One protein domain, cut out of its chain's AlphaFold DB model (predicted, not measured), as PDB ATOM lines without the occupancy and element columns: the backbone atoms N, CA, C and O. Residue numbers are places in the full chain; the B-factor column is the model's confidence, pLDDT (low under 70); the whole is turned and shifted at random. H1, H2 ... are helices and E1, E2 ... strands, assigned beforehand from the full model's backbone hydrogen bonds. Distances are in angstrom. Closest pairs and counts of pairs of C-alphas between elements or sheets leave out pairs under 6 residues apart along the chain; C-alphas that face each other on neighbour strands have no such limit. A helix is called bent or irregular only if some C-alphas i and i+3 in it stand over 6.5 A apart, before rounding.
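This is residues 67 to 121 of the 121 residues of the protein "NifU domain-containing protein" of Populus davidiana (UniProt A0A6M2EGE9). What shape is it? A kinked helix, H1, packs on a two-stranded hairpin, mainly on E1, and residues 113 to 121 stick out and make the length. What builds it? The 55 printed residues hold H1, E1 and E2 in that order, mixed in class, the strands antiparallel. It is only just extended, close to loose: radius of gyration of the C-alphas 15.4 A, spans 53 by 20 by 12 A.

Where is H1? Residues 72 to 88, 23.7 A long, begin at C-alpha (10.547, -34.243, 38.391). Where are the strands? E1 is residues 92 to 99; E2, residues 102 to 108, ends at C-alpha (-6.538, -33.366, 43.177).

How do E1 and E2 pair? Antiparallel, with N 94 and O 106 within hydrogen-bond range at 2.8 A. Where is H1? The closest C-alphas of H1 and E1, Leu 86 and Asn 92, are 5.3 A apart. H1 is only just irregular, with C-alphas 81 and 84 6.8 A apart; 9 of 13 O i to N i+4 pairs are within range.

How large? The farthest C-alphas, Glu 69 and Phe 121, are 53.3 A apart. Any cut or low confidence? The printed part has no cut, both links are tight, and residues 110 to 121 have pLDDT under 70.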
ATOM      1  N   GLN A  67      14.441 -21.882  30.813       83.62
ATOM      2  CA  GLN A  67      14.398 -23.229  30.281       83.62
ATOM      3  C   GLN A  67      14.922 -24.193  31.342       83.62
ATOM      4  O   GLN A  67      16.039 -24.035  31.832       83.62
ATOM      5  N   PHE A  68      14.103 -25.180  31.686       85.94
ATOM      6  CA  PHE A  68      14.446 -26.230  32.632       85.94
ATOM      7  C   PHE A  68      14.561 -27.575  31.918       85.94
ATOM      8  O   PHE A  68      13.850 -27.846  30.951       85.94
ATOM      9  N   GLU A  69      15.444 -28.427  32.428       89.88
ATOM     10  CA  GLU A  69      15.477 -29.844  32.065       89.88
ATOM     11  C   GLU A  69      14.195 -30.534  32.550       89.88
ATOM     12  O   GLU A  69      13.707 -30.232  33.646       89.88
ATOM     13  N   LEU A  70      13.672 -31.481  31.765       88.25
ATOM     14  CA  LEU A  70      12.465 -32.245  32.098       88.25
ATOM     15  C   LEU A  70      12.772 -33.321  33.144       88.25
ATOM     16  O   LEU A  70      12.856 -34.509  32.847       88.25
ATOM     17  N   ASN A  71      12.953 -32.882  34.385       91.31
ATOM     18  CA  ASN A  71      13.123 -33.734  35.554       91.31
ATOM     19  C   ASN A  71      11.996 -33.454  36.572       91.31
ATOM     20  O   ASN A  71      11.408 -32.368  36.556       91.31
ATOM     21  N   PRO A  72      11.672 -34.400  37.470       89.94
ATOM     22  CA  PRO A  72      10.547 -34.243  38.391       89.94
ATOM     23  C   PRO A  72      10.702 -33.055  39.351       89.94
ATOM     24  O   PRO A  72       9.708 -32.430  39.703       89.94
ATOM     25  N   GLN A  73      11.932 -32.703  39.742       91.88
ATOM     26  CA  GLN A  73      12.186 -31.582  40.654       91.88
ATOM     27  C   GLN A  73      11.868 -30.232  39.999       91.88
ATOM     28  O   GLN A  73      11.224 -29.385  40.603       91.88
ATOM     29  N   ASN A  74      12.283 -30.041  38.749       92.00
ATOM     30  CA  ASN A  74      12.028 -28.832  37.976       92.00
ATOM     31  C   ASN A  74      10.547 -28.692  37.630       92.00
ATOM     32  O   ASN A  74      10.019 -27.583  37.634       92.00
ATOM     33  N   VAL A  75       9.874 -29.812  37.348       92.31
ATOM     34  CA  VAL A  75       8.422 -29.820  37.153       92.31
ATOM     35  C   VAL A  75       7.722 -29.339  38.422       92.31
ATOM     36  O   VAL A  75       6.850 -28.483  38.325       92.31
ATOM     37  N   ASP A  76       8.128 -29.819  39.599       92.31
ATOM     38  CA  ASP A  76       7.555 -29.371  40.873       92.31
ATOM     39  C   ASP A  76       7.783 -27.868  41.107       92.31
ATOM     40  O   ASP A  76       6.833 -27.149  41.399       92.31
ATOM     41  N   LEU A  77       8.996 -27.363  40.849       91.31
ATOM     42  CA  LEU A  77       9.310 -25.930  40.951       91.31
ATOM     43  C   LEU A  77       8.401 -25.057  40.076       91.31
ATOM     44  O   LEU A  77       7.897 -24.038  40.538       91.31
ATOM     45  N   VAL A  78       8.178 -25.458  38.822       90.94
ATOM     46  CA  VAL A  78       7.270 -24.733  37.922       90.94
ATOM     47  C   VAL A  78       5.825 -24.858  38.406       90.94
ATOM     48  O   VAL A  78       5.070 -23.888  38.350       90.94
ATOM     49  N   LEU A  79       5.432 -26.030  38.912       92.94
ATOM     50  CA  LEU A  79       4.092 -26.246  39.447       92.94
ATOM     51  C   LEU A  79       3.806 -25.379  40.678       92.94
ATOM     52  O   LEU A  79       2.680 -24.901  40.799       92.94
ATOM     53  N   GLU A  80       4.781 -25.102  41.545       91.69
ATOM     54  CA  GLU A  80       4.604 -24.194  42.692       91.69
ATOM     55  C   GLU A  80       4.151 -22.783  42.278       91.69
ATOM     56  O   GLU A  80       3.379 -22.148  42.997       91.69
ATOM     57  N   GLU A  81       4.553 -22.293  41.102       90.38
ATOM     58  CA  GLU A  81       4.118 -20.982  40.602       90.38
ATOM     59  C   GLU A  81       2.675 -20.994  40.075       90.38
ATOM     60  O   GLU A  81       1.966 -19.987  40.172       90.38
ATOM     61  N   VAL A  82       2.212 -22.131  39.540       90.12
ATOM     62  CA  VAL A  82       0.837 -22.284  39.028       90.12
ATOM     63  C   VAL A  82      -0.158 -22.790  40.074       90.12
ATOM     64  O   VAL A  82      -1.353 -22.499  39.963       90.12
ATOM     65  N   ARG A  83       0.298 -23.489  41.120       92.44
ATOM     66  CA  ARG A  83      -0.544 -24.019  42.207       92.44
ATOM     67  C   ARG A  83      -1.465 -22.980  42.848       92.44
ATOM     68  O   ARG A  83      -2.629 -23.317  43.045       92.44
ATOM     69  N   PRO A  84      -1.045 -21.734  43.133       92.50
ATOM     70  CA  PRO A  84      -1.947 -20.719  43.667       92.50
ATOM     71  C   PRO A  84      -3.203 -20.503  42.812       92.50
ATOM     72  O   PRO A  84      -4.283 -20.302  43.364       92.50
ATOM     73  N   TYR A  85      -3.084 -20.592  41.484       91.19
ATOM     74  CA  TYR A  85      -4.223 -20.484  40.567       91.19
ATOM     75  C   TYR A  85      -5.071 -21.758  40.567       91.19
ATOM     76  O   TYR A  85      -6.291 -21.676  40.633       91.19
ATOM     77  N   LEU A  86      -4.435 -22.934  40.586       90.62
ATOM     78  CA  LEU A  86      -5.150 -24.211  40.687       90.62
ATOM     79  C   LEU A  86      -5.979 -24.293  41.977       90.62
ATOM     80  O   LEU A  86      -7.148 -24.673  41.939       90.62
ATOM     81  N   ILE A  87      -5.396 -23.872  43.102       89.31
ATOM     82  CA  ILE A  87      -6.052 -23.849  44.414       89.31
ATOM     83  C   ILE A  87      -7.203 -22.839  44.422       89.31
ATOM     84  O   ILE A  87      -8.259 -23.133  44.982       89.31
ATOM     85  N   ALA A  88      -7.029 -21.669  43.794       87.94
ATOM     86  CA  ALA A  88      -8.099 -20.678  43.655       87.94
ATOM     87  C   ALA A  88      -9.296 -21.220  42.855       87.94
ATOM     88  O   ALA A  88     -10.441 -20.934  43.206       87.94
ATOM     89  N   ASP A  89      -9.028 -22.057  41.852       86.12
ATOM     90  CA  ASP A  89     -10.042 -22.744  41.045       86.12
ATOM     91  C   ASP A  89     -10.625 -23.992  41.742       86.12
ATOM     92  O   ASP A  89     -11.515 -24.657  41.207       86.12
ATOM     93  N   GLY A  90     -10.172 -24.301  42.962       86.94
ATOM     94  CA  GLY A  90     -10.687 -25.407  43.767       86.94
ATOM     95  C   GLY A  90     -10.098 -26.768  43.402       86.94
ATOM     96  O   GLY A  90     -10.760 -27.783  43.603       86.94
ATOM     97  N   GLY A  91      -8.876 -26.809  42.869       91.19
ATOM     98  CA  GLY A  91      -8.140 -28.037  42.580       91.19
ATOM     99  C   GLY A  91      -6.650 -27.936  42.914       91.19
ATOM    100  O   GLY A  91      -6.145 -26.918  43.372       91.19
ATOM    101  N   ASN A  92      -5.915 -29.019  42.707       92.56
ATOM    102  CA  ASN A  92      -4.457 -29.066  42.795       92.56
ATOM    103  C   ASN A  92      -3.923 -30.168  41.860       92.56
ATOM    104  O   ASN A  92      -4.709 -30.924  41.295       92.56
ATOM    105  N   VAL A  93      -2.608 -30.278  41.680       92.25
ATOM    106  CA  VAL A  93      -1.967 -31.369  40.931       92.25
ATOM    107  C   VAL A  93      -0.789 -31.956  41.701       92.25
ATOM    108  O   VAL A  93      -0.030 -31.214  42.318       92.25
ATOM    109  N   ASP A  94      -0.606 -33.271  41.585       91.94
ATOM    110  CA  ASP A  94       0.590 -33.993  42.030       91.94
ATOM    111  C   ASP A  94       1.317 -34.618  40.835       91.94
ATOM    112  O   ASP A  94       0.686 -35.090  39.884       91.94
ATOM    113  N   VAL A  95       2.648 -34.674  40.891       92.75
ATOM    114  CA  VAL A  95       3.469 -35.329  39.861       92.75
ATOM    115  C   VAL A  95       3.459 -36.844  40.075       92.75
ATOM    116  O   VAL A  95       3.809 -37.326  41.150       92.75
ATOM    117  N   VAL A  96       3.069 -37.604  39.049       93.38
ATOM    118  CA  VAL A  96       3.030 -39.077  39.086       93.38
ATOM    119  C   VAL A  96       4.296 -39.673  38.483       93.38
ATOM    120  O   VAL A  96       4.883 -40.586  39.055       93.38
ATOM    121  N   SER A  97       4.698 -39.187  37.310       93.12
ATOM    122  CA  SER A  97       5.854 -39.697  36.572       93.12
ATOM    123  C   SER A  97       6.263 -38.705  35.481       93.12
ATOM    124  O   SER A  97       5.431 -37.931  34.998       93.12
ATOM    125  N   VAL A  98       7.541 -38.720  35.112       93.44
ATOM    126  CA  VAL A  98       8.117 -37.915  34.031       93.44
ATOM    127  C   VAL A  98       8.979 -38.852  33.199       93.44
ATOM    128  O   VAL A  98      10.044 -39.246  33.659       93.44
ATOM    129  N   GLU A  99       8.516 -39.224  32.011       92.06
ATOM    130  CA  GLU A  99       9.196 -40.192  31.139       92.06
ATOM    131  C   GLU A  99       9.025 -39.775  29.678       92.06
ATOM    132  O   GLU A  99       7.972 -39.263  29.298       92.06
ATOM    133  N   ASP A 100      10.059 -39.968  28.855       88.88
ATOM    134  CA  ASP A 100      10.038 -39.706  27.403       88.88
ATOM    135  C   ASP A 100       9.511 -38.310  26.998       88.88
ATOM    136  O   ASP A 100       8.906 -38.122  25.941       88.88
ATOM    137  N   GLY A 101       9.728 -37.302  27.848       89.88
ATOM    138  CA  GLY A 101       9.242 -35.934  27.630       89.88
ATOM    139  C   GLY A 101       7.746 -35.732  27.906       89.88
ATOM    140  O   GLY A 101       7.226 -34.639  27.681       89.88
ATOM    141  N   VAL A 102       7.056 -36.752  28.419       92.69
ATOM    142  CA  VAL A 102       5.659 -36.697  28.858       92.69
ATOM    143  C   VAL A 102       5.603 -36.612  30.382       92.69
ATOM    144  O   VAL A 102       6.214 -37.402  31.100       92.69
ATOM    145  N   ILE A 103       4.830 -35.651  30.887       94.44
ATOM    146  CA  ILE A 103       4.620 -35.442  32.322       94.44
ATOM    147  C   ILE A 103       3.231 -35.965  32.683       94.44
ATOM    148  O   ILE A 103       2.218 -35.452  32.205       94.44
ATOM    149  N   SER A 104       3.181 -36.973  33.548       93.88
ATOM    150  CA  SER A 104       1.935 -37.503  34.095       93.88
ATOM    151  C   SER A 104       1.611 -36.797  35.407       93.88
ATOM    152  O   SER A 104       2.345 -36.938  36.387       93.88
ATOM    153  N   LEU A 105       0.504 -36.054  35.433       93.44
ATOM    154  CA  LEU A 105       0.005 -35.360  36.621       93.44
ATOM    155  C   LEU A 105      -1.312 -35.974  37.093       93.44
ATOM    156  O   LEU A 105      -2.167 -36.347  36.287       93.44
ATOM    157  N   LYS A 106      -1.494 -36.037  38.410       91.69
ATOM    158  CA  LYS A 106      -2.752 -36.410  39.054       91.69
ATOM    159  C   LYS A 106      -3.434 -35.153  39.569       91.69
ATOM    160  O   LYS A 106      -2.913 -34.489  40.455       91.69
ATOM    161  N   LEU A 107      -4.612 -34.856  39.035       91.69
ATOM    162  CA  LEU A 107      -5.442 -33.757  39.511       91.69
ATOM    163  C   LEU A 107      -6.098 -34.154  40.853       91.69
ATOM    164  O   LEU A 107      -6.579 -35.279  41.028       91.69
ATOM    165  N   GLN A 108      -6.062 -33.237  41.808       88.06
ATOM    166  CA  GLN A 108      -6.538 -33.366  43.177       88.06
ATOM    167  C   GLN A 108      -7.648 -32.341  43.430       88.06
ATOM    168  O   GLN A 108      -7.581 -31.207  42.967       88.06
ATOM    169  N   GLY A 109      -8.639 -32.700  44.244       77.69
ATOM    170  CA  GLY A 109      -9.472 -31.709  44.935       77.69
ATOM    171  C   GLY A 109     -10.601 -31.029  44.157       77.69
ATOM    172  O   GLY A 109     -11.356 -30.307  44.791       77.69
ATOM    173  N   HIS A 110     -10.818 -31.291  42.867       64.50
ATOM    174  CA  HIS A 110     -12.024 -30.800  42.177       64.50
ATOM    175  C   HIS A 110     -13.256 -31.486  42.763       64.50
ATOM    176  O   HIS A 110     -13.557 -32.650  42.480       64.50
ATOM    177  N   LEU A 111     -13.978 -30.731  43.583       55.88
ATOM    178  CA  LEU A 111     -15.359 -31.029  43.895       55.88
ATOM    179  C   LEU A 111     -16.153 -30.742  42.627       55.88
ATOM    180  O   LEU A 111     -16.198 -29.608  42.146       55.88
ATOM    181  N   SER A 112     -16.753 -31.788  42.061       55.34
ATOM    182  CA  SER A 112     -17.800 -31.619  41.067       55.34
ATOM    183  C   SER A 112     -18.786 -30.588  41.618       55.34
ATOM    184  O   SER A 112     -19.302 -30.747  42.724       55.34
ATOM    185  N   GLN A 113     -19.045 -29.501  40.889       54.25
ATOM    186  CA  GLN A 113     -20.126 -28.560  41.207       54.25
ATOM    187  C   GLN A 113     -21.513 -29.217  41.022       54.25
ATOM    188  O   GLN A 113     -22.422 -28.676  40.405       54.25
ATOM    189  N   THR A 114     -21.697 -30.427  41.535       53.81
ATOM    190  CA  THR A 114     -22.927 -31.205  41.507       53.81
ATOM    191  C   THR A 114     -23.396 -31.354  42.948       53.81
ATOM    192  O   THR A 114     -23.247 -32.426  43.517       53.81
ATOM    193  N   SER A 115     -23.857 -30.262  43.564       55.94
ATOM    194  CA  SER A 115     -24.761 -30.325  44.731       55.94
ATOM    195  C   SER A 115     -25.294 -28.958  45.162       55.94
ATOM    196  O   SER A 115     -26.384 -28.901  45.707       55.94
ATOM    197  N   ILE A 116     -24.625 -27.838  44.857       58.28
ATOM    198  CA  ILE A 116     -25.111 -26.516  45.312       58.28
ATOM    199  C   ILE A 116     -26.329 -25.977  44.537       58.28
ATOM    200  O   ILE A 116     -26.879 -24.951  44.917       58.28
ATOM    201  N   PHE A 117     -26.759 -26.642  43.457       56.19
ATOM    202  CA  PHE A 117     -27.958 -26.251  42.700       56.19
ATOM    203  C   PHE A 117     -29.229 -27.007  43.136       56.19
ATOM    204  O   PHE A 117     -30.309 -26.686  42.654       56.19
ATOM    205  N   LEU A 118     -29.130 -27.994  44.040       55.78
ATOM    206  CA  LEU A 118     -30.291 -28.788  44.475       55.78
ATOM    207  C   LEU A 118     -30.925 -28.326  45.800       55.78
ATOM    208  O   LEU A 118     -31.906 -28.922  46.220       55.78
ATOM    209  N   ASP A 119     -30.409 -27.262  46.423       60.44
ATOM    210  CA  ASP A 119     -30.975 -26.681  47.655       60.44
ATOM    211  C   ASP A 119     -31.811 -25.404  47.401       60.44
ATOM    212  O   ASP A 119     -32.184 -24.706  48.342       60.44
ATOM    213  N   ILE A 120     -32.101 -25.062  46.136       58.50
ATOM    214  CA  ILE A 120     -32.898 -23.869  45.768       58.50
ATOM    215  C   ILE A 120     -34.102 -24.232  44.873       58.50
ATOM    216  O   ILE A 120     -34.405 -23.524  43.913       58.50
ATOM    217  N   PHE A 121     -34.805 -25.328  45.170       57.91
ATOM    218  CA  PHE A 121     -36.170 -25.558  44.677       57.91
ATOM    219  C   PHE A 121     -37.020 -26.322  45.690       57.91
ATOM    220  O   PHE A 121     -36.497 -27.296  46.274       57.91
TER     221      PHE A 121